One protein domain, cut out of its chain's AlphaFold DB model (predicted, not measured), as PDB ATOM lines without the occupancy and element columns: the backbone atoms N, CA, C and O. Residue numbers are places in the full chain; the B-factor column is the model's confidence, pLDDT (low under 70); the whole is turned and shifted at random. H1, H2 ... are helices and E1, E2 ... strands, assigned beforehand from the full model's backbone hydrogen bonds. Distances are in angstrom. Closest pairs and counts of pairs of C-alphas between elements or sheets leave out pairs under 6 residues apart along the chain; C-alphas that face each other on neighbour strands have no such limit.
ATOM      1  N   ASN A   7     166.285 191.547  92.135       91.94
ATOM      2  CA  ASN A   7     165.894 192.717  91.343       91.94
ATOM      3  C   ASN A   7     165.507 193.912  92.224       91.94
ATOM      4  O   ASN A   7     165.804 195.053  91.882       91.94
ATOM      5  N   GLU A   8     164.850 193.667  93.361       93.75
ATOM      6  CA  GLU A   8     164.487 194.722  94.312       93.75
ATOM      7  C   GLU A   8     165.724 195.253  95.046       93.75
ATOM      8  O   GLU A   8     165.844 196.465  95.198       93.75
ATOM      9  N   VAL A   9     166.672 194.386  95.421       93.25
ATOM     10  CA  VAL A   9     167.971 194.798  95.988       93.25
ATOM     11  C   VAL A   9     168.757 195.637  94.981       93.25
ATOM     12  O   VAL A   9     169.208 196.731  95.310       93.25
ATOM     13  N   HIS A  10     168.854 195.188  93.728       91.31
ATOM     14  CA  HIS A  10     169.522 195.948  92.673       91.31
ATOM     15  C   HIS A  10     168.848 197.308  92.426       91.31
ATOM     16  O   HIS A  10     169.519 198.337  92.365       91.31
ATOM     17  N   GLY A  11     167.512 197.340  92.353       93.38
ATOM     18  CA  GLY A  11     166.746 198.574  92.178       93.38
ATOM     19  C   GLY A  11     166.852 199.548  93.358       93.38
ATOM     20  O   GLY A  11     166.711 200.755  93.159       93.38
ATOM     21  N   LEU A  12     167.096 199.056  94.574       96.56
ATOM     22  CA  LEU A  12     167.443 199.884  95.733       96.56
ATOM     23  C   LEU A  12     168.870 200.426  95.614       96.56
ATOM     24  O   LEU A  12     169.071 201.624  95.807       96.56
ATOM     25  N   GLY A  13     169.826 199.592  95.196       95.69
ATOM     26  CA  GLY A  13     171.213 199.999  94.964       95.69
ATOM     27  C   GLY A  13     171.327 201.136  93.945       95.69
ATOM     28  O   GLY A  13     171.957 202.152  94.224       95.69
ATOM     29  N   LEU A  14     170.608 201.044  92.819       94.00
ATOM     30  CA  LEU A  14     170.514 202.124  91.820       94.00
ATOM     31  C   LEU A  14     169.903 203.422  92.370       94.00
ATOM     32  O   LEU A  14     170.074 204.489  91.785       94.00
ATOM     33  N   ARG A  15     169.169 203.339  93.482       95.62
ATOM     34  CA  ARG A  15     168.581 204.482  94.186       95.62
ATOM     35  C   ARG A  15     169.438 204.979  95.345       95.62
ATOM     36  O   ARG A  15     168.999 205.892  96.032       95.62
ATOM     37  N   GLY A  16     170.626 204.418  95.563       96.31
ATOM     38  CA  GLY A  16     171.486 204.788  96.685       96.31
ATOM     39  C   GLY A  16     170.994 204.247  98.028       96.31
ATOM     40  O   GLY A  16     171.165 204.907  99.051       96.31
ATOM     41  N   ILE A  17     170.335 203.084  98.021       97.38
ATOM     42  CA  ILE A  17     169.908 202.368  99.225       97.38
ATOM     43  C   ILE A  17     170.533 200.976  99.199       97.38
ATOM     44  O   ILE A  17     170.242 200.183  98.307       97.38
ATOM     45  N   ASN A  18     171.356 200.669 100.194       96.50
ATOM     46  CA  ASN A  18     171.884 199.329 100.415       96.50
ATOM     47  C   ASN A  18     171.205 198.694 101.633       96.50
ATOM     48  O   ASN A  18     170.873 199.385 102.600       96.50
ATOM     49  N   VAL A  19     170.972 197.387 101.559       94.38
ATOM     50  CA  VAL A  19     170.343 196.606 102.625       94.38
ATOM     51  C   VAL A  19     171.165 195.347 102.821       94.38
ATOM     52  O   VAL A  19     171.172 194.471 101.959       94.38
ATOM     53  N   GLU A  20     171.826 195.259 103.965       92.38
ATOM     54  CA  GLU A  20     172.595 194.089 104.371       92.38
ATOM     55  C   GLU A  20     171.891 193.407 105.539       92.38
ATOM     56  O   GLU A  20     171.178 194.031 106.325       92.38
ATOM     57  N   THR A  21     172.005 192.087 105.617       89.75
ATOM     58  CA  THR A  21     171.453 191.317 106.732       89.75
ATOM     59  C   THR A  21     172.494 190.323 107.192       89.75
ATOM     60  O   THR A  21     172.981 189.528 106.388       89.75
ATOM     61  N   ASP A  22     172.815 190.369 108.476       88.69
ATOM     62  CA  ASP A  22     173.769 189.474 109.113       88.69
ATOM     63  C   ASP A  22     173.187 188.889 110.415       88.69
ATOM     64  O   ASP A  22     171.971 188.883 110.631       88.69
ATOM     65  N   ILE A  23     174.051 188.330 111.265       88.31
ATOM     66  CA  ILE A  23     173.655 187.716 112.540       88.31
ATOM     67  C   ILE A  23     173.187 188.731 113.599       88.31
ATOM     68  O   ILE A  23     172.536 188.330 114.563       88.31
ATOM     69  N   TYR A  24     173.525 190.011 113.443       86.38
ATOM     70  CA  TYR A  24     173.166 191.108 114.341       86.38
ATOM     71  C   TYR A  24     171.925 191.861 113.878       86.38
ATOM     72  O   TYR A  24     171.299 192.534 114.698       86.38
ATOM     73  N   GLY A  25     171.533 191.699 112.614       90.31
ATOM     74  CA  GLY A  25     170.240 192.142 112.126       90.31
ATOM     75  C   GLY A  25     170.273 192.749 110.733       90.31
ATOM     76  O   GLY A  25     170.981 192.268 109.853       90.31
ATOM     77  N   SER A  26     169.426 193.754 110.494       91.62
ATOM     78  CA  SER A  26     169.371 194.467 109.209       91.62
ATOM     79  C   SER A  26     170.099 195.806 109.276       91.62
ATOM     80  O   SER A  26     169.751 196.660 110.089       91.62
ATOM     81  N   HIS A  27     171.028 196.018 108.353       93.19
ATOM     82  CA  HIS A  27     171.802 197.245 108.220       93.19
ATOM     83  C   HIS A  27     171.350 197.988 106.966       93.19
ATOM     84  O   HIS A  27     171.458 197.478 105.846       93.19
ATOM     85  N   TYR A  28     170.790 199.181 107.150       94.56
ATOM     86  CA  TYR A  28     170.306 200.015 106.056       94.56
ATOM     87  C   TYR A  28     171.263 201.174 105.815       94.56
ATOM     88  O   TYR A  28     171.513 201.983 106.702       94.56
ATOM     89  N   THR A  29     171.724 201.334 104.583       95.56
ATOM     90  CA  THR A  29     172.622 202.434 104.228       95.56
ATOM     91  C   THR A  29     171.981 203.285 103.148       95.56
ATOM     92  O   THR A  29     171.598 202.779 102.095       95.56
ATOM     93  N   PHE A  30     171.862 204.584 103.405       95.81
ATOM     94  CA  PHE A  30     171.267 205.562 102.502       95.81
ATOM     95  C   PHE A  30     172.319 206.578 102.072       95.81
ATOM     96  O   PHE A  30     173.034 207.119 102.905       95.81
ATOM     97  N   THR A  31     172.372 206.902 100.786       96.19
ATOM     98  CA  THR A  31     173.015 208.136 100.309       96.19
ATOM     99  C   THR A  31     171.993 209.277 100.271       96.19
ATOM    100  O   THR A  31     170.794 209.062 100.484       96.19
ATOM    101  N   THR A  32     172.417 210.492  99.914       95.25
ATOM    102  CA  THR A  32     171.498 211.609  99.623       95.25
ATOM    103  C   THR A  32     170.442 211.230  98.575       95.25
ATOM    104  O   THR A  32     169.266 211.580  98.711       95.25
ATOM    105  N   GLN A  33     170.818 210.439  97.562       96.12
ATOM    106  CA  GLN A  33     169.871 209.885  96.592       96.12
ATOM    107  C   GLN A  33     168.877 208.933  97.263       96.12
ATOM    108  O   GLN A  33     167.669 209.078  97.066       96.12
ATOM    109  N   GLY A  34     169.350 208.023  98.115       95.75
ATOM    110  CA  GLY A  34     168.483 207.104  98.854       95.75
ATOM    111  C   GLY A  34     167.447 207.832  99.708       95.75
ATOM    112  O   GLY A  34     166.265 207.478  99.701       95.75
ATOM    113  N   LEU A  35     167.863 208.907 100.381       94.12
ATOM    114  CA  LEU A  35     166.962 209.761 101.151       94.12
ATOM    115  C   LEU A  35     165.943 210.486 100.268       94.12
ATOM    116  O   LEU A  35     164.776 210.564 100.647       94.12
ATOM    117  N   TYR A  36     166.331 210.964  99.083       95.19
ATOM    118  CA  TYR A  36     165.396 211.588  98.143       95.19
ATOM    119  C   TYR A  36     164.254 210.637  97.775       95.19
ATOM    120  O   TYR A  36     163.083 211.026  97.827       95.19
ATOM    121  N   TRP A  37     164.584 209.382  97.462       96.19
ATOM    122  CA  TRP A  37     163.598 208.352  97.142       96.19
ATOM    123  C   TRP A  37     162.708 208.015  98.341       96.19
ATOM    124  O   TRP A  37     161.483 208.008  98.215       96.19
ATOM    125  N   LEU A  38     163.303 207.790  99.517       94.31
ATOM    126  CA  LEU A  38     162.566 207.478 100.743       94.31
ATOM    127  C   LEU A  38     161.567 208.587 101.102       94.31
ATOM    128  O   LEU A  38     160.392 208.315 101.361       94.31
ATOM    129  N   PHE A  39     162.023 209.840 101.117       92.81
ATOM    130  CA  PHE A  39     161.193 210.968 101.522       92.81
ATOM    131  C   PHE A  39     160.053 211.214 100.537       92.81
ATOM    132  O   PHE A  39     158.928 211.440 100.988       92.81
ATOM    133  N   ASN A  40     160.305 211.144  99.226       93.81
ATOM    134  CA  ASN A  40     159.259 211.344  98.223       93.81
ATOM    135  C   ASN A  40     158.217 210.218  98.249       93.81
ATOM    136  O   ASN A  40     157.030 210.519  98.356       93.81
ATOM    137  N   VAL A  41     158.622 208.945  98.313       93.69
ATOM    138  CA  VAL A  41     157.669 207.818  98.419       93.69
ATOM    139  C   VAL A  41     156.801 207.926  99.678       93.69
ATOM    140  O   VAL A  41     155.596 207.676  99.645       93.69
ATOM    141  N   LEU A  42     157.378 208.345 100.809       91.38
ATOM    142  CA  LEU A  42     156.603 208.602 102.027       91.38
ATOM    143  C   LEU A  42     155.708 209.844 101.908       91.38
ATOM    144  O   LEU A  42     154.686 209.937 102.594       91.38
ATOM    145  N   HIS A  43     156.093 210.833 101.104       89.00
ATOM    146  CA  HIS A  43     155.315 212.049 100.881       89.00
ATOM    147  C   HIS A  43     154.067 211.792 100.036       89.00
ATOM    148  O   HIS A  43     153.017 212.340 100.369       89.00
ATOM    149  N   GLU A  44     154.155 210.921  99.032       89.19
ATOM    150  CA  GLU A  44     153.025 210.520  98.182       89.19
ATOM    151  C   GLU A  44     151.919 209.794  98.954       89.19
ATOM    152  O   GLU A  44     150.746 209.838  98.585       89.19
ATOM    153  N   GLN A  45     152.273 209.136 100.058       84.88
ATOM    154  CA  GLN A  45     151.308 208.430 100.889       84.88
ATOM    155  C   GLN A  45     150.520 209.416 101.775       84.88
ATOM    156  O   GLN A  45     151.127 210.196 102.533       84.88
ATOM    157  N   PRO A  46     149.169 209.342 101.778       80.12
ATOM    158  CA  PRO A  46     148.343 210.062 102.741       80.12
ATOM    159  C   PRO A  46     148.807 209.780 104.170       80.12
ATOM    160  O   PRO A  46     149.158 208.645 104.491       80.12
ATOM    161  N   ALA A  47     148.769 210.783 105.054       77.62
ATOM    162  CA  ALA A  47     149.328 210.665 106.408       77.62
ATOM    163  C   ALA A  47     148.791 209.449 107.193       77.62
ATOM    164  O   ALA A  47     149.551 208.807 107.912       77.62
ATOM    165  N   ALA A  48     147.518 209.088 106.999       78.81
ATOM    166  CA  ALA A  48     146.883 207.932 107.636       78.81
ATOM    167  C   ALA A  48     147.394 206.566 107.135       78.81
ATOM    168  O   ALA A  48     147.322 205.583 107.866       78.81
ATOM    169  N   LYS A  49     147.897 206.496 105.896       79.75
ATOM    170  CA  LYS A  49     148.399 205.263 105.259       79.75
ATOM    171  C   LYS A  49     149.923 205.206 105.190       79.75
ATOM    172  O   LYS A  49     150.472 204.204 104.742       79.75
ATOM    173  N   ARG A  50     150.598 206.281 105.602       82.19
ATOM    174  CA  ARG A  50     152.051 206.377 105.558       82.19
ATOM    175  C   ARG A  50     152.671 205.306 106.442       82.19
ATOM    176  O   ARG A  50     152.302 205.175 107.611       82.19
ATOM    177  N   SER A  51     153.652 204.586 105.901       82.06
ATOM    178  CA  SER A  51     154.421 203.646 106.711       82.06
ATOM    179  C   SER A  51     155.077 204.372 107.884       82.06
ATOM    180  O   SER A  51     155.757 205.380 107.704       82.06
ATOM    181  N   LYS A  52     154.881 203.840 109.090       86.50
ATOM    182  CA  LYS A  52     155.541 204.315 110.315       86.50
ATOM    183  C   LYS A  52     156.816 203.537 110.628       86.50
ATOM    184  O   LYS A  52     157.513 203.883 111.571       86.50
ATOM    185  N   LYS A  53     157.098 202.481 109.859       90.06
ATOM    186  CA  LYS A  53     158.271 201.617 110.011       90.06
ATOM    187  C   LYS A  53     158.998 201.419 108.680       90.06
ATOM    188  O   LYS A  53     158.355 201.390 107.625       90.06
ATOM    189  N   LEU A  54     160.313 201.241 108.721       90.94
ATOM    190  CA  LEU A  54     161.097 200.806 107.570       90.94
ATOM    191  C   LEU A  54     160.845 199.312 107.366       90.94
ATOM    192  O   LEU A  54     161.403 198.468 108.055       90.94
ATOM    193  N   THR A  55     159.907 198.990 106.480       91.31
ATOM    194  CA  THR A  55     159.480 197.610 106.221       91.31
ATOM    195  C   THR A  55     159.947 197.145 104.851       91.31
ATOM    196  O   THR A  55     160.129 197.950 103.937       91.31
ATOM    197  N   VAL A  56     160.019 195.826 104.657       91.75
ATOM    198  CA  VAL A  56     160.261 195.232 103.333       91.75
ATOM    199  C   VAL A  56     159.238 195.723 102.303       91.75
ATOM    200  O   VAL A  56     159.602 195.987 101.165       91.75
ATOM    201  N   SER A  57     157.970 195.926 102.678       92.62
ATOM    202  CA  SER A  57     156.958 196.476 101.761       92.62
ATOM    203  C   SER A  57     157.276 197.912 101.324       92.62
ATOM    204  O   SER A  57     157.144 198.228 100.139       92.62
ATOM    205  N   LEU A  58     157.748 198.763 102.240       93.94
ATOM    206  CA  LEU A  58     158.198 200.114 101.898       93.94
ATOM    207  C   LEU A  58     159.423 200.067 100.977       93.94
ATOM    208  O   LEU A  58     159.433 200.750  99.960       93.94
ATOM    209  N   LEU A  59     160.406 199.215 101.273       95.69
ATOM    210  CA  LEU A  59     161.595 199.033 100.434       95.69
ATOM    211  C   LEU A  59     161.228 198.555  99.024       95.69
ATOM    212  O   LEU A  59     161.716 199.105  98.045       95.69
ATOM    213  N   LYS A  60     160.291 197.609  98.893       95.12
ATOM    214  CA  LYS A  60     159.754 197.180  97.588       95.12
ATOM    215  C   LYS A  60     159.029 198.297  96.847       95.12
ATOM    216  O   LYS A  60     159.099 198.361  95.624       95.12
ATOM    217  N   THR A  61     158.331 199.164  97.579       94.38
ATOM    218  CA  THR A  61     157.668 200.342  97.006       94.38
ATOM    219  C   THR A  61     158.711 201.309  96.462       94.38
ATOM    220  O   THR A  61     158.615 201.719  95.310       94.38
ATOM    221  N   ILE A  62     159.759 201.596  97.241       95.56
ATOM    222  CA  ILE A  62     160.881 202.427  96.800       95.56
ATOM    223  C   ILE A  62     161.552 201.800  95.578       95.56
ATOM    224  O   ILE A  62     161.727 202.496  94.588       95.56
ATOM    225  N   ALA A  63     161.817 200.490  95.596       94.75
ATOM    226  CA  ALA A  63     162.432 199.737  94.502       94.75
ATOM    227  C   ALA A  63     161.658 199.821  93.165       94.75
ATOM    228  O   ALA A  63     162.234 199.595  92.097       94.75
ATOM    229  N   LYS A  64     160.369 200.170  93.195       92.50
ATOM    230  CA  LYS A  64     159.491 200.245  92.014       92.50
ATOM    231  C   LYS A  64     158.982 201.654  91.714       92.50
ATOM    232  O   LYS A  64     158.340 201.842  90.687       92.50
ATOM    233  N   ALA A  65     159.247 202.626  92.582       92.62
ATOM    234  CA  ALA A  65     158.746 203.984  92.431       92.62
ATOM    235  C   ALA A  65     159.289 204.650  91.156       92.62
ATOM    236  O   ALA A  65     160.442 204.430  90.777       92.62
ATOM    237  N   ALA A  66     158.475 205.499  90.538       91.50
ATOM    238  CA  ALA A  66     158.870 206.358  89.429       91.50
ATOM    239  C   ALA A  66     158.628 207.822  89.832       91.50
ATOM    240  O   ALA A  66     157.578 208.100  90.417       91.50
ATOM    241  N   PRO A  67     159.563 208.747  89.549       90.50
ATOM    242  CA  PRO A  67     159.358 210.160  89.828       90.50
ATOM    243  C   PRO A  67     158.172 210.713  89.039       90.50
ATOM    244  O   PRO A  67     157.885 210.258  87.934       90.50
ATOM    245  N   ASN A  68     157.494 211.706  89.605       89.62
ATOM    246  CA  ASN A  68     156.432 212.447  88.929       89.62
ATOM    247  C   ASN A  68     156.490 213.937  89.284       89.62
ATOM    248  O   ASN A  68     157.322 214.369  90.083       89.62
ATOM    249  N   ASP A  69     155.577 214.719  88.713       88.88
ATOM    250  CA  ASP A  69     155.555 216.179  88.840       88.88
ATOM    251  C   ASP A  69     155.329 216.684  90.274       88.88
ATOM    252  O   ASP A  69     155.609 217.843  90.581       88.88
ATOM    253  N   HIS A  70     154.845 215.829  91.179       88.31
ATOM    254  CA  HIS A  70     154.668 216.168  92.590       88.31
ATOM    255  C   HIS A  70     155.909 215.889  93.444       88.31
ATOM    256  O   HIS A  70     155.937 216.285  94.615       88.31
ATOM    257  N   TRP A  71     156.929 215.226  92.888       92.19
ATOM    258  CA  TRP A  71     158.171 214.953  93.601       92.19
ATOM    259  C   TRP A  71     158.944 216.236  93.834       92.19
ATOM    260  O   TRP A  71     159.063 217.115  92.976       92.19
ATOM    261  N   ARG A  72     159.482 216.341  95.040       92.75
ATOM    262  CA  ARG A  72     160.104 217.557  95.537       92.75
ATOM    263  C   ARG A  72     161.591 217.333  95.731       92.75
ATOM    264  O   ARG A  72     162.028 216.244  96.097       92.75
ATOM    265  N   GLU A  73     162.352 218.400  95.516       94.50
ATOM    266  CA  GLU A  73     163.770 218.457  95.865       94.50
ATOM    267  C   GLU A  73     163.954 218.099  97.347       94.50
ATOM    268  O   GLU A  73     163.297 218.681  98.217       94.50
ATOM    269  N   LEU A  74     164.844 217.150  97.630       94.12
ATOM    270  CA  LEU A  74     165.331 216.888  98.979       94.12
ATOM    271  C   LEU A  74     166.352 217.965  99.342       94.12
ATOM    272  O   LEU A  74     167.236 218.273  98.545       94.12
ATOM    273  N   ARG A  75     166.247 218.496 100.556       93.44
ATOM    274  CA  ARG A  75     167.213 219.412 101.152       93.44
ATOM    275  C   ARG A  75     167.790 218.814 102.422       93.44
ATOM    276  O   ARG A  75     167.035 218.368 103.287       93.44
ATOM    277  N   ILE A  76     169.112 218.858 102.534       92.12
ATOM    278  CA  ILE A  76     169.850 218.524 103.752       92.12
ATOM    279  C   ILE A  76     170.649 219.754 104.166       92.12
ATOM    280  O   ILE A  76     171.321 220.363 103.336       92.12
ATOM    281  N   LYS A  77     170.559 220.128 105.441       91.12
ATOM    282  CA  LYS A  77     171.378 221.179 106.047       91.12
ATOM    283  C   LYS A  77     172.019 220.664 107.323       91.12
ATOM    284  O   LYS A  77     171.334 220.025 108.114       91.12
ATOM    285  N   ALA A  78     173.277 221.012 107.552       90.19
ATOM    286  CA  ALA A  78     173.913 220.868 108.848       90.19
ATOM    287  C   ALA A  78     173.735 222.167 109.640       90.19
ATOM    288  O   ALA A  78     174.030 223.261 109.159       90.19
ATOM    289  N   VAL A  79     173.185 222.048 110.841       88.50
ATOM    290  CA  VAL A  79     173.104 223.131 111.816       88.50
ATOM    291  C   VAL A  79     174.278 222.957 112.761       88.50
ATOM    292  O   VAL A  79     174.345 221.958 113.474       88.50
ATOM    293  N   GLU A  80     175.197 223.914 112.730       89.31
ATOM    294  CA  GLU A  80     176.324 223.961 113.650       89.31
ATOM    295  C   GLU A  80     175.853 224.393 115.045       89.31
ATOM    296  O   GLU A  80     175.099 225.355 115.208       89.31
ATOM    297  N   LEU A  81     176.306 223.655 116.050       88.00
ATOM    298  CA  LEU A  81     176.083 223.862 117.472       88.00
ATOM    299  C   LEU A  81     177.463 224.077 118.113       88.00
ATOM    300  O   LEU A  81     178.115 223.101 118.500       88.00
ATOM    301  N   PRO A  82     177.952 225.329 118.171       85.56
ATOM    302  CA  PRO A  82     179.244 225.624 118.769       85.56
ATOM    303  C   PRO A  82     179.195 225.405 120.286       85.56
ATOM    304  O   PRO A  82     178.233 225.779 120.961       85.56
ATOM    305  N   THR A  83     180.253 224.807 120.824       84.62
ATOM    306  CA  THR A  83     180.473 224.553 122.255       84.62
ATOM    307  C   THR A  83     181.896 224.967 122.645       84.62
ATOM    308  O   THR A  83     182.675 225.383 121.786       84.62
ATOM    309  N   ASP A  84     182.254 224.883 123.930       82.56
ATOM    310  CA  ASP A  84     183.597 225.264 124.383       82.56
ATOM    311  C   ASP A  84     184.658 224.285 123.844       82.56
ATOM    312  O   ASP A  84     184.764 223.144 124.291       82.56
ATOM    313  N   GLY A  85     185.403 224.724 122.826       80.19
ATOM    314  CA  GLY A  85     186.483 223.964 122.189       80.19
ATOM    315  C   GLY A  85     186.070 223.005 121.063       80.19
ATOM    316  O   GLY A  85     186.949 222.369 120.482       80.19
ATOM    317  N   ALA A  86     184.781 222.901 120.719       84.62
ATOM    318  CA  ALA A  86     184.305 222.024 119.645       84.62
ATOM    319  C   ALA A  86     183.028 222.540 118.966       84.62
ATOM    320  O   ALA A  86     182.176 223.163 119.603       84.62
ATOM    321  N   SER A  87     182.862 222.200 117.689       85.06
ATOM    322  CA  SER A  87     181.609 222.381 116.954       85.06
ATOM    323  C   SER A  87     180.954 221.034 116.721       85.06
ATOM    324  O   SER A  87     181.598 220.084 116.265       85.06
ATOM    325  N   TYR A  88     179.661 220.972 116.997       87.25
ATOM    326  CA  TYR A  88     178.857 219.807 116.692       87.25
ATOM    327  C   TYR A  88     177.811 220.108 115.632       87.25
ATOM    328  O   TYR A  88     177.444 221.260 115.431       87.25
ATOM    329  N   TYR A  89     177.286 219.077 114.979       85.94
ATOM    330  CA  TYR A  89     176.332 219.254 113.890       85.94
ATOM    331  C   TYR A  89     175.056 218.450 114.104       85.94
ATOM    332  O   TYR A  89     175.091 217.295 114.523       85.94
ATOM    333  N   GLN A  90     173.926 219.066 113.759       85.56
ATOM    334  CA  GLN A  90     172.631 218.407 113.641       85.56
ATOM    335  C   GLN A  90     172.132 218.506 112.199       85.56
ATOM    336  O   GLN A  90     172.121 219.593 111.622       85.56
ATOM    337  N   LEU A  91     171.678 217.396 111.610       86.81
ATOM    338  CA  LEU A  91     171.154 217.420 110.245       86.81
ATOM    339  C   LEU A  91     169.651 217.716 110.225       86.81
ATOM    340  O   LEU A  91     168.847 217.054 110.879       86.81
ATOM    341  N   ALA A  92     169.260 218.682 109.401       86.94
ATOM    342  CA  ALA A  92     167.882 218.941 109.016       86.94
ATOM    343  C   ALA A  92     167.647 218.400 107.601       86.94
ATOM    344  O   ALA A  92     168.182 218.935 106.633       86.94
ATOM    345  N   ILE A  93     166.826 217.353 107.484       89.06
ATOM    346  CA  ILE A  93     166.509 216.678 106.216       89.06
ATOM    347  C   ILE A  93     165.021 216.853 105.919       89.06
ATOM    348  O   ILE A  93     164.173 216.535 106.757       89.06
ATOM    349  N   TYR A  94     164.682 217.374 104.742       89.25
ATOM    350  CA  TYR A  94     163.297 217.677 104.387       89.25
ATOM    351  C   TYR A  94     163.074 217.786 102.879       89.25
ATOM    352  O   TYR A  94     164.008 217.943 102.104       89.25
ATOM    353  N   LEU A  95     161.812 217.720 102.455       91.56
ATOM    354  CA  LEU A  95     161.430 218.032 101.079       91.56
ATOM    355  C   LEU A  95     161.102 219.519 100.956       91.56
ATOM    356  O   LEU A  95     160.412 220.075 101.818       91.56
ATOM    357  N   ASN A  96     161.539 220.157  99.872       91.25
ATOM    358  CA  ASN A  96     161.263 221.566  99.619       91.25
ATOM    359  C   ASN A  96     159.749 221.871  99.700       91.25
ATOM    360  O   ASN A  96     158.906 221.095  99.243       91.25
ATOM    361  N   GLY A  97     159.382 222.990 100.325       85.44
ATOM    362  CA  GLY A  97     157.979 223.367 100.543       85.44
ATOM    363  C   GLY A  97     157.197 222.449 101.496       85.44
ATOM    364  O   GLY A  97     155.967 222.494 101.509       85.44
ATOM    365  N   THR A  98     157.871 221.584 102.261       81.50
ATOM    366  CA  THR A  98     157.279 220.872 103.404       81.50
ATOM    367  C   THR A  98     157.917 221.367 104.700       81.50
ATOM    368  O   THR A  98     159.096 221.730 104.680       81.50
ATOM    369  N   PRO A  99     157.185 221.386 105.832       71.88
ATOM    370  CA  PRO A  99     157.818 221.566 107.133       71.88
ATOM    371  C   PRO A  99     158.931 220.527 107.299       71.88
ATOM    372  O   PRO A  99     158.727 219.382 106.870       71.88
ATOM    373  N   PRO A 100     160.072 220.879 107.915       63.53
ATOM    374  CA  PRO A 100     161.134 219.919 108.143       63.53
ATOM    375  C   PRO A 100     160.595 218.701 108.883       63.53
ATOM    376  O   PRO A 100     160.169 218.786 110.034       63.53
ATOM    377  N   ARG A 101     160.563 217.552 108.206       63.56
ATOM    378  CA  ARG A 101     160.244 216.279 108.849       63.56
ATOM    379  C   ARG A 101     161.535 215.785 109.453       63.56
ATOM    380  O   ARG A 101     162.124 214.899 108.865       63.56
ATOM    381  N   SER A 102     161.999 216.401 110.539       53.69
ATOM    382  CA  SER A 102     163.303 216.078 111.115       53.69
ATOM    383  C   SER A 102     163.375 214.581 111.430       53.69
ATOM    384  O   SER A 102     162.769 214.150 112.418       53.69
ATOM    385  N   PRO A 103     164.088 213.765 110.627       59.28
ATOM    386  CA  PRO A 103     164.562 212.506 111.158       59.28
ATOM    387  C   PRO A 103     165.504 212.930 112.278       59.28
ATOM    388  O   PRO A 103     166.427 213.711 112.053       59.28
ATOM    389  N   LEU A 104     165.201 212.549 113.510       57.19
ATOM    390  CA  LEU A 104     166.072 212.931 114.605       57.19
ATOM    391  C   LEU A 104     167.402 212.198 114.386       57.19
ATOM    392  O   LEU A 104     167.464 210.978 114.533       57.19
ATOM    393  N   THR A 105     168.422 212.927 113.929       58.53
ATOM    394  CA  THR A 105     169.814 212.482 113.988       58.53
ATOM    395  C   THR A 105     170.230 212.536 115.444       58.53
ATOM    396  O   THR A 105     169.906 213.506 116.135       58.53
ATOM    397  N   VAL A 106     170.869 211.479 115.940       52.06
ATOM    398  CA  VAL A 106     171.196 211.398 117.365       52.06
ATOM    399  C   VAL A 106     172.241 212.427 117.709       52.06
ATOM    400  O   VAL A 106     173.396 212.299 117.323       52.06
ATOM    401  N   GLY A 107     171.785 213.411 118.477       59.78
ATOM    402  CA  GLY A 107     172.620 214.371 119.158       59.78
ATOM    403  C   GLY A 107     173.516 215.217 118.248       59.78
ATOM    404  O   GLY A 107     173.531 215.084 117.025       59.78
ATOM    405  N   PRO A 108     174.245 216.145 118.866       67.50
ATOM    406  CA  PRO A 108     175.339 216.838 118.216       67.50
ATOM    407  C   PRO A 108     176.425 215.835 117.764       67.50
ATOM    408  O   PRO A 108     177.007 215.146 118.600       67.50
ATOM    409  N   LEU A 109     176.723 215.754 116.460       74.62
ATOM    410  CA  LEU A 109     177.828 214.939 115.923       74.62
ATOM    411  C   LEU A 109     179.128 215.745 115.919       74.62
ATOM    412  O   LEU A 109     179.134 216.879 115.439       74.62
ATOM    413  N   SER A 110     180.228 215.175 116.421       71.38
ATOM    414  CA  SER A 110     181.565 215.782 116.347       71.38
ATOM    415  C   SER A 110     182.115 215.663 114.916       71.38
ATOM    416  O   SER A 110     182.993 214.849 114.641       71.38
ATOM    417  N   GLY A 111     181.526 216.420 113.989       77.44
ATOM    418  CA  GLY A 111     181.789 216.351 112.549       77.44
ATOM    419  C   GLY A 111     180.746 215.555 111.755       77.44
ATOM    420  O   GLY A 111     179.763 215.063 112.305       77.44
ATOM    421  N   LEU A 112     180.954 215.469 110.437       81.25
ATOM    422  CA  LEU A 112     180.060 214.799 109.477       81.25
ATOM    423  C   LEU A 112     180.745 213.642 108.726       81.25
ATOM    424  O   LEU A 112     180.278 213.238 107.663       81.25
ATOM    425  N   SER A 113     181.855 213.126 109.255       80.62
ATOM    426  CA  SER A 113     182.621 212.055 108.619       80.62
ATOM    427  C   SER A 113     182.074 210.666 108.958       80.62
ATOM    428  O   SER A 113     181.669 210.384 110.085       80.62
ATOM    429  N   GLY A 114     182.110 209.772 107.967       83.88
ATOM    430  CA  GLY A 114     181.689 208.379 108.115       83.88
ATOM    431  C   GLY A 114     180.166 208.171 108.122       83.88
ATOM    432  O   GLY A 114     179.410 209.059 107.725       83.88
ATOM    433  N   PRO A 115     179.703 206.971 108.521       86.69
ATOM    434  CA  PRO A 115     178.282 206.658 108.605       86.69
ATOM    435  C   PRO A 115     177.590 207.467 109.700       86.69
ATOM    436  O   PRO A 115     177.921 207.350 110.878       86.69
ATOM    437  N   ILE A 116     176.604 208.269 109.303       88.75
ATOM    438  CA  ILE A 116     175.812 209.095 110.210       88.75
ATOM    439  C   ILE A 116     174.549 208.326 110.601       88.75
ATOM    440  O   ILE A 116     173.702 208.095 109.732       88.75
ATOM    441  N   PRO A 117     174.352 207.972 111.881       86.81
ATOM    442  CA  PRO A 117     173.164 207.240 112.282       86.81
ATOM    443  C   PRO A 117     171.868 208.011 111.993       86.81
ATOM    444  O   PRO A 117     171.708 209.193 112.313       86.81
ATOM    445  N   PHE A 118     170.917 207.304 111.398       79.50
ATOM    446  CA  PHE A 118     169.648 207.791 110.874       79.50
ATOM    447  C   PHE A 118     168.496 206.989 111.513       79.50
ATOM    448  O   PHE A 118     168.618 205.798 111.768       79.50
ATOM    449  N   LEU A 119     167.356 207.635 111.794       77.69
ATOM    450  CA  LEU A 119     166.126 207.008 112.334       77.69
ATOM    451  C   LEU A 119     166.183 206.373 113.738       77.69
ATOM    452  O   LEU A 119     165.198 205.750 114.139       77.69
ATOM    453  N   LEU A 120     167.243 206.575 114.522       68.25
ATOM    454  CA  LEU A 120     167.412 205.919 115.830       68.25
ATOM    455  C   LEU A 120     166.242 206.123 116.820       68.25
ATOM    456  O   LEU A 120     165.888 205.193 117.534       68.25
ATOM    457  N   GLU A 121     165.583 207.289 116.837       65.75
ATOM    458  CA  GLU A 121     164.422 207.535 117.722       65.75
ATOM    459  C   GLU A 121     163.047 207.261 117.076       65.75
ATOM    460  O   GLU A 121     162.007 207.538 117.673       65.75
ATOM    461  N   GLY A 122     162.991 206.782 115.830       60.09
ATOM    462  CA  GLY A 122     161.739 206.378 115.171       60.09
ATOM    463  C   GLY A 122     160.675 207.469 114.961       60.09
ATOM    464  O   GLY A 122     159.572 207.158 114.514       60.09
ATOM    465  N   ARG A 123     160.973 208.748 115.241       70.25
ATOM    466  CA  ARG A 123     159.999 209.857 115.121       70.25
ATOM    467  C   ARG A 123     159.526 210.099 113.687       70.25
ATOM    468  O   ARG A 123     158.386 210.502 113.472       70.25
ATOM    469  N   PHE A 124     160.402 209.863 112.710       78.25
ATOM    470  CA  PHE A 124     160.070 209.950 111.287       78.25
ATOM    471  C   PHE A 124     159.635 208.589 110.729       78.25
ATOM    472  O   PHE A 124     158.574 208.478 110.114       78.25
ATOM    473  N   LEU A 125     160.443 207.558 110.972       86.75
ATOM    474  CA  LEU A 125     160.219 206.185 110.541       86.75
ATOM    475  C   LEU A 125     160.936 205.260 111.534       86.75
ATOM    476  O   LEU A 125     162.136 205.401 111.728       86.75
ATOM    477  N   ALA A 126     160.231 204.346 112.189       88.44
ATOM    478  CA  ALA A 126     160.850 203.407 113.122       88.44
ATOM    479  C   ALA A 126     161.563 202.264 112.385       88.44
ATOM    480  O   ALA A 126     161.107 201.803 111.336       88.44
ATOM    481  N   LEU A 127     162.674 201.789 112.936       89.38
ATOM    482  CA  LEU A 127     163.384 200.627 112.409       89.38
ATOM    483  C   LEU A 127     162.744 199.320 112.918       89.38
ATOM    484  O   LEU A 127     162.034 199.334 113.930       89.38
ATOM    485  N   PRO A 128     162.911 198.197 112.195       87.44
ATOM    486  CA  PRO A 128     162.682 196.868 112.752       87.44
ATOM    487  C   PRO A 128     163.539 196.623 114.001       87.44
ATOM    488  O   PRO A 128     164.552 197.293 114.198       87.44
ATOM    489  N   ASP A 129     163.146 195.648 114.821       86.25
ATOM    490  CA  ASP A 129     163.989 195.208 115.933       86.25
ATOM    491  C   ASP A 129     165.312 194.671 115.381       86.25
ATOM    492  O   ASP A 129     165.314 194.004 114.343       86.25
ATOM    493  N   TYR A 130     166.413 194.954 116.081       87.56
ATOM    494  CA  TYR A 130     167.762 194.588 115.642       87.56
ATOM    495  C   TYR A 130     168.051 195.125 114.231       87.56
ATOM    496  O   TYR A 130     168.325 194.385 113.291       87.56
ATOM    497  N   ALA A 131     167.904 196.435 114.051       90.69
ATOM    498  CA  ALA A 131     168.282 197.088 112.812       90.69
ATOM    499  C   ALA A 131     168.878 198.468 113.070       90.69
ATOM    500  O   ALA A 131     168.463 199.170 113.994       90.69
ATOM    501  N   ASP A 132     169.794 198.873 112.198       91.00
ATOM    502  CA  ASP A 132     170.323 200.229 112.141       91.00
ATOM    503  C   ASP A 132     170.142 200.831 110.751       91.00
ATOM    504  O   ASP A 132     169.957 200.133 109.752       91.00
ATOM    505  N   ALA A 133     170.131 202.159 110.703       91.62
ATOM    506  CA  ALA A 133     170.147 202.888 109.455       91.62
ATOM    507  C   ALA A 133     171.198 203.986 109.519       91.62
ATOM    508  O   ALA A 133     171.271 204.716 110.504       91.62
ATOM    509  N   ASN A 134     171.975 204.132 108.453       92.62
ATOM    510  CA  ASN A 134     173.038 205.116 108.347       92.62
ATOM    511  C   ASN A 134     172.891 205.935 107.064       92.62
ATOM    512  O   ASN A 134     172.516 205.412 106.013       92.62
ATOM    513  N   LEU A 135     173.204 207.223 107.151       92.81
ATOM    514  CA  LEU A 135     173.415 208.116 106.022       92.81
ATOM    515  C   LEU A 135     174.911 208.156 105.696       92.81
ATOM    516  O   LEU A 135     175.728 208.424 106.576       92.81
ATOM    517  N   LEU A 136     175.260 207.924 104.435       94.44
ATOM    518  CA  LEU A 136     176.596 208.161 103.898       94.44
ATOM    519  C   LEU A 136     176.604 209.442 103.078       94.44
ATOM    520  O   LEU A 136     175.787 209.610 102.168       94.44
ATOM    521  N   LEU A 137     177.561 210.306 103.396       93.31
ATOM    522  CA  LEU A 137     177.863 211.521 102.657       93.31
ATOM    523  C   LEU A 137     179.238 211.381 102.007       93.31
ATOM    524  O   LEU A 137     180.185 210.914 102.643       93.31
ATOM    525  N   THR A 138     179.349 211.816 100.759       94.88
ATOM    526  CA  THR A 138     180.636 212.000 100.069       94.88
ATOM    527  C   THR A 138     181.460 213.114 100.717       94.88
ATOM    528  O   THR A 138     180.928 213.920 101.484       94.88
ATOM    529  N   GLU A 139     182.762 213.179 100.432       93.94
ATOM    530  CA  GLU A 139     183.624 214.250 100.957       93.94
ATOM    531  C   GLU A 139     183.162 215.629 100.470       93.94
ATOM    532  O   GLU A 139     183.160 216.594 101.237       93.94
ATOM    533  N   GLU A 140     182.687 215.717  99.227       95.00
ATOM    534  CA  GLU A 140     182.140 216.944  98.652       95.00
ATOM    535  C   GLU A 140     180.861 217.389  99.371       95.00
ATOM    536  O   GLU A 140     180.733 218.555  99.748       95.00
ATOM    537  N   GLU A 141     179.931 216.461  99.620       95.81
ATOM    538  CA  GLU A 141     178.698 216.747 100.362       95.81
ATOM    539  C   GLU A 141     178.988 217.173 101.807       95.81
ATOM    540  O   GLU A 141     178.364 218.099 102.330       95.81
ATOM    541  N   GLN A 142     179.955 216.524 102.458       94.25
ATOM    542  CA  GLN A 142     180.410 216.927 103.787       94.25
ATOM    543  C   GLN A 142     180.973 218.351 103.756       94.25
ATOM    544  O   GLN A 142     180.573 219.178 104.575       94.25
ATOM    545  N   GLY A 143     181.847 218.662 102.795       93.12
ATOM    546  CA  GLY A 143     182.422 219.996 102.625       93.12
ATOM    547  C   GLY A 143     181.361 221.076 102.403       93.12
ATOM    548  O   GLY A 143     181.408 222.125 103.048       93.12
ATOM    549  N   GLU A 144     180.362 220.810 101.558       95.06
ATOM    550  CA  GLU A 144     179.256 221.742 101.313       95.06
ATOM    551  C   GLU A 144     178.429 221.999 102.582       95.06
ATOM    552  O   GLU A 144     178.093 223.147 102.885       95.06
ATOM    553  N   LEU A 145     178.124 220.952 103.353       93.31
ATOM    554  CA  LEU A 145     177.388 221.085 104.610       93.31
ATOM    555  C   LEU A 145     178.180 221.852 105.675       93.31
ATOM    556  O   LEU A 145     177.612 222.721 106.338       93.31
ATOM    557  N   LEU A 146     179.475 221.559 105.826       91.62
ATOM    558  CA  LEU A 146     180.360 222.232 106.785       91.62
ATOM    559  C   LEU A 146     180.596 223.705 106.422       91.62
ATOM    560  O   LEU A 146     180.765 224.534 107.309       91.62
ATOM    561  N   ALA A 147     180.526 224.061 105.138       92.00
ATOM    562  CA  ALA A 147     180.546 225.451 104.679       92.00
ATOM    563  C   ALA A 147     179.216 226.205 104.924       92.00
ATOM    564  O   ALA A 147     179.070 227.356 104.511       92.00
ATOM    565  N   GLY A 148     178.226 225.569 105.564       89.44
ATOM    566  CA  GLY A 148     176.903 226.142 105.833       89.44
ATOM    567  C   GLY A 148     175.924 226.064 104.654       89.44
ATOM    568  O   GLY A 148     174.857 226.692 104.695       89.44
ATOM    569  N   GLY A 149     176.276 225.305 103.611       93.44
ATOM    570  CA  GLY A 149     175.484 225.093 102.405       93.44
ATOM    571  C   GLY A 149     174.273 224.173 102.596       93.44
ATOM    572  O   GLY A 149     173.864 223.830 103.709       93.44
ATOM    573  N   PHE A 150     173.664 223.795 101.472       92.56
ATOM    574  CA  PHE A 150     172.541 222.860 101.428       92.56
ATOM    575  C   PHE A 150     172.799 221.806 100.368       92.56
ATOM    576  O   PHE A 150     172.853 222.153  99.190       92.56
ATOM    577  N   LEU A 151     172.752 220.532 100.748       94.25
ATOM    578  CA  LEU A 151     172.645 219.483  99.740       94.25
ATOM    579  C   LEU A 151     171.250 219.537  99.137       94.25
ATOM    580  O   LEU A 151     170.249 219.565  99.863       94.25
ATOM    581  N   LYS A 152     171.190 219.552  97.808       94.50
ATOM    582  CA  LYS A 152     169.948 219.583  97.038       94.50
ATOM    583  C   LYS A 152     169.920 218.395  96.099       94.50
ATOM    584  O   LYS A 152     170.753 218.279  95.208       94.50
ATOM    585  N   ALA A 153     168.934 217.531  96.286       92.56
ATOM    586  CA  ALA A 153     168.778 216.333  95.481       92.56
ATOM    587  C   ALA A 153     167.452 216.357  94.725       92.56
ATOM    588  O   ALA A 153     166.374 216.421  95.321       92.56
ATOM    589  N   ARG A 154     167.541 216.256  93.399       89.50
ATOM    590  CA  ARG A 154     166.410 216.024  92.504       89.50
ATOM    591  C   ARG A 154     166.836 215.013  91.451       89.50
ATOM    592  O   ARG A 154     167.733 215.284  90.663       89.50
TER     593      ARG A 154
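What this domain is: This is residues 7 to 154 of the 159 residues of an uncharacterized protein of Pseudomonas flexibilis (UniProt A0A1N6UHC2). A long two-stranded hairpin, E3 and E4, with short E6 beside the first part of E3, makes one sheet, and H2 and H4 pack on one of its faces. H2 lies between this sheet and a second small sheet, E1 E2 E5, while H1 and H3 cluster at the end far from the hairpin's tip and a long unnamed stretch, residues 96 to 130, leads from E4 to E5. The printed part has 148 residues with four named helices and six named strands, in the order H1 E1 E2 H2 H3 E3 E4 E5 H4 E6; the class is mixed. The order E4 E3 E6 is antiparallel and E1 E2 E5 is mixed. The whole is compact, with a radius of gyration of the C-alphas of 15.1 A and spans of 47 by 41 by 29 A.

How they stand to each other: Start at the hairpin of E3, residues 74 to 83, and E4, residues 86 to 95, where N 79 and O 90 are within hydrogen-bond range at 2.8 A. On the other side of E3, look for antiparallel E6, residues 151 to 153, with N 74 and O 153 at 2.9 A. H2, residues 32 to 44, and H4, residues 139 to 146, are on the same face of this sheet, making two layers, helices on one face of a sheet. H2 has a height over the sheet of 7.2 A; its closest C-alphas to E3 are Tyr 36 and Leu 74, 5.4 A. H4, at 8.3 A, stands up from the sheet at 52 degrees; its Leu 145 and Ala 78 of E3 are the closest C-alphas, 5.5 A. Next find the hairpin of E1, residues 17 to 21, and E2, residues 26 to 30, with N 18 and O 29 at 2.9 A. E5, residues 131 to 135, is parallel to E2, with N 30 and O 134 at 2.8 A. H2 is on this sheet too; Gly 34 and Ile 17 of E1 are the closest C-alphas, 5.0 A. H3, residues 56 to 64, touches H1, residues 7 to 13, about perpendicular at 82 degrees, closest at C-alphas 63 and 11, 5.0 A. H2 touches H3 with residues 37 to 41 alone, closest at C-alphas 41 and 62, 6.5 A. In H1, H2, H3 and H4 every O i to N i+4 pair is within hydrogen-bond range.

Where its parts are: Find C-alpha 7 at (165.894, 192.717, 91.343), where H1 begins. E3 runs 28.8 A from C-alpha 74 at (165.331, 216.888, 98.979), E4 29.7 A and H2 18.6 A. E6 ends at C-alpha 153, (168.778, 216.333, 95.481).

The domain as a whole: The C-alphas of Asn 7 and Asp 84 are the two farthest apart, 49.6 A. The printed part has no cut. The links H2 to H3 and E4 to E5 are long. Residues 100 to 108 and 120 to 122 have pLDDT under 70.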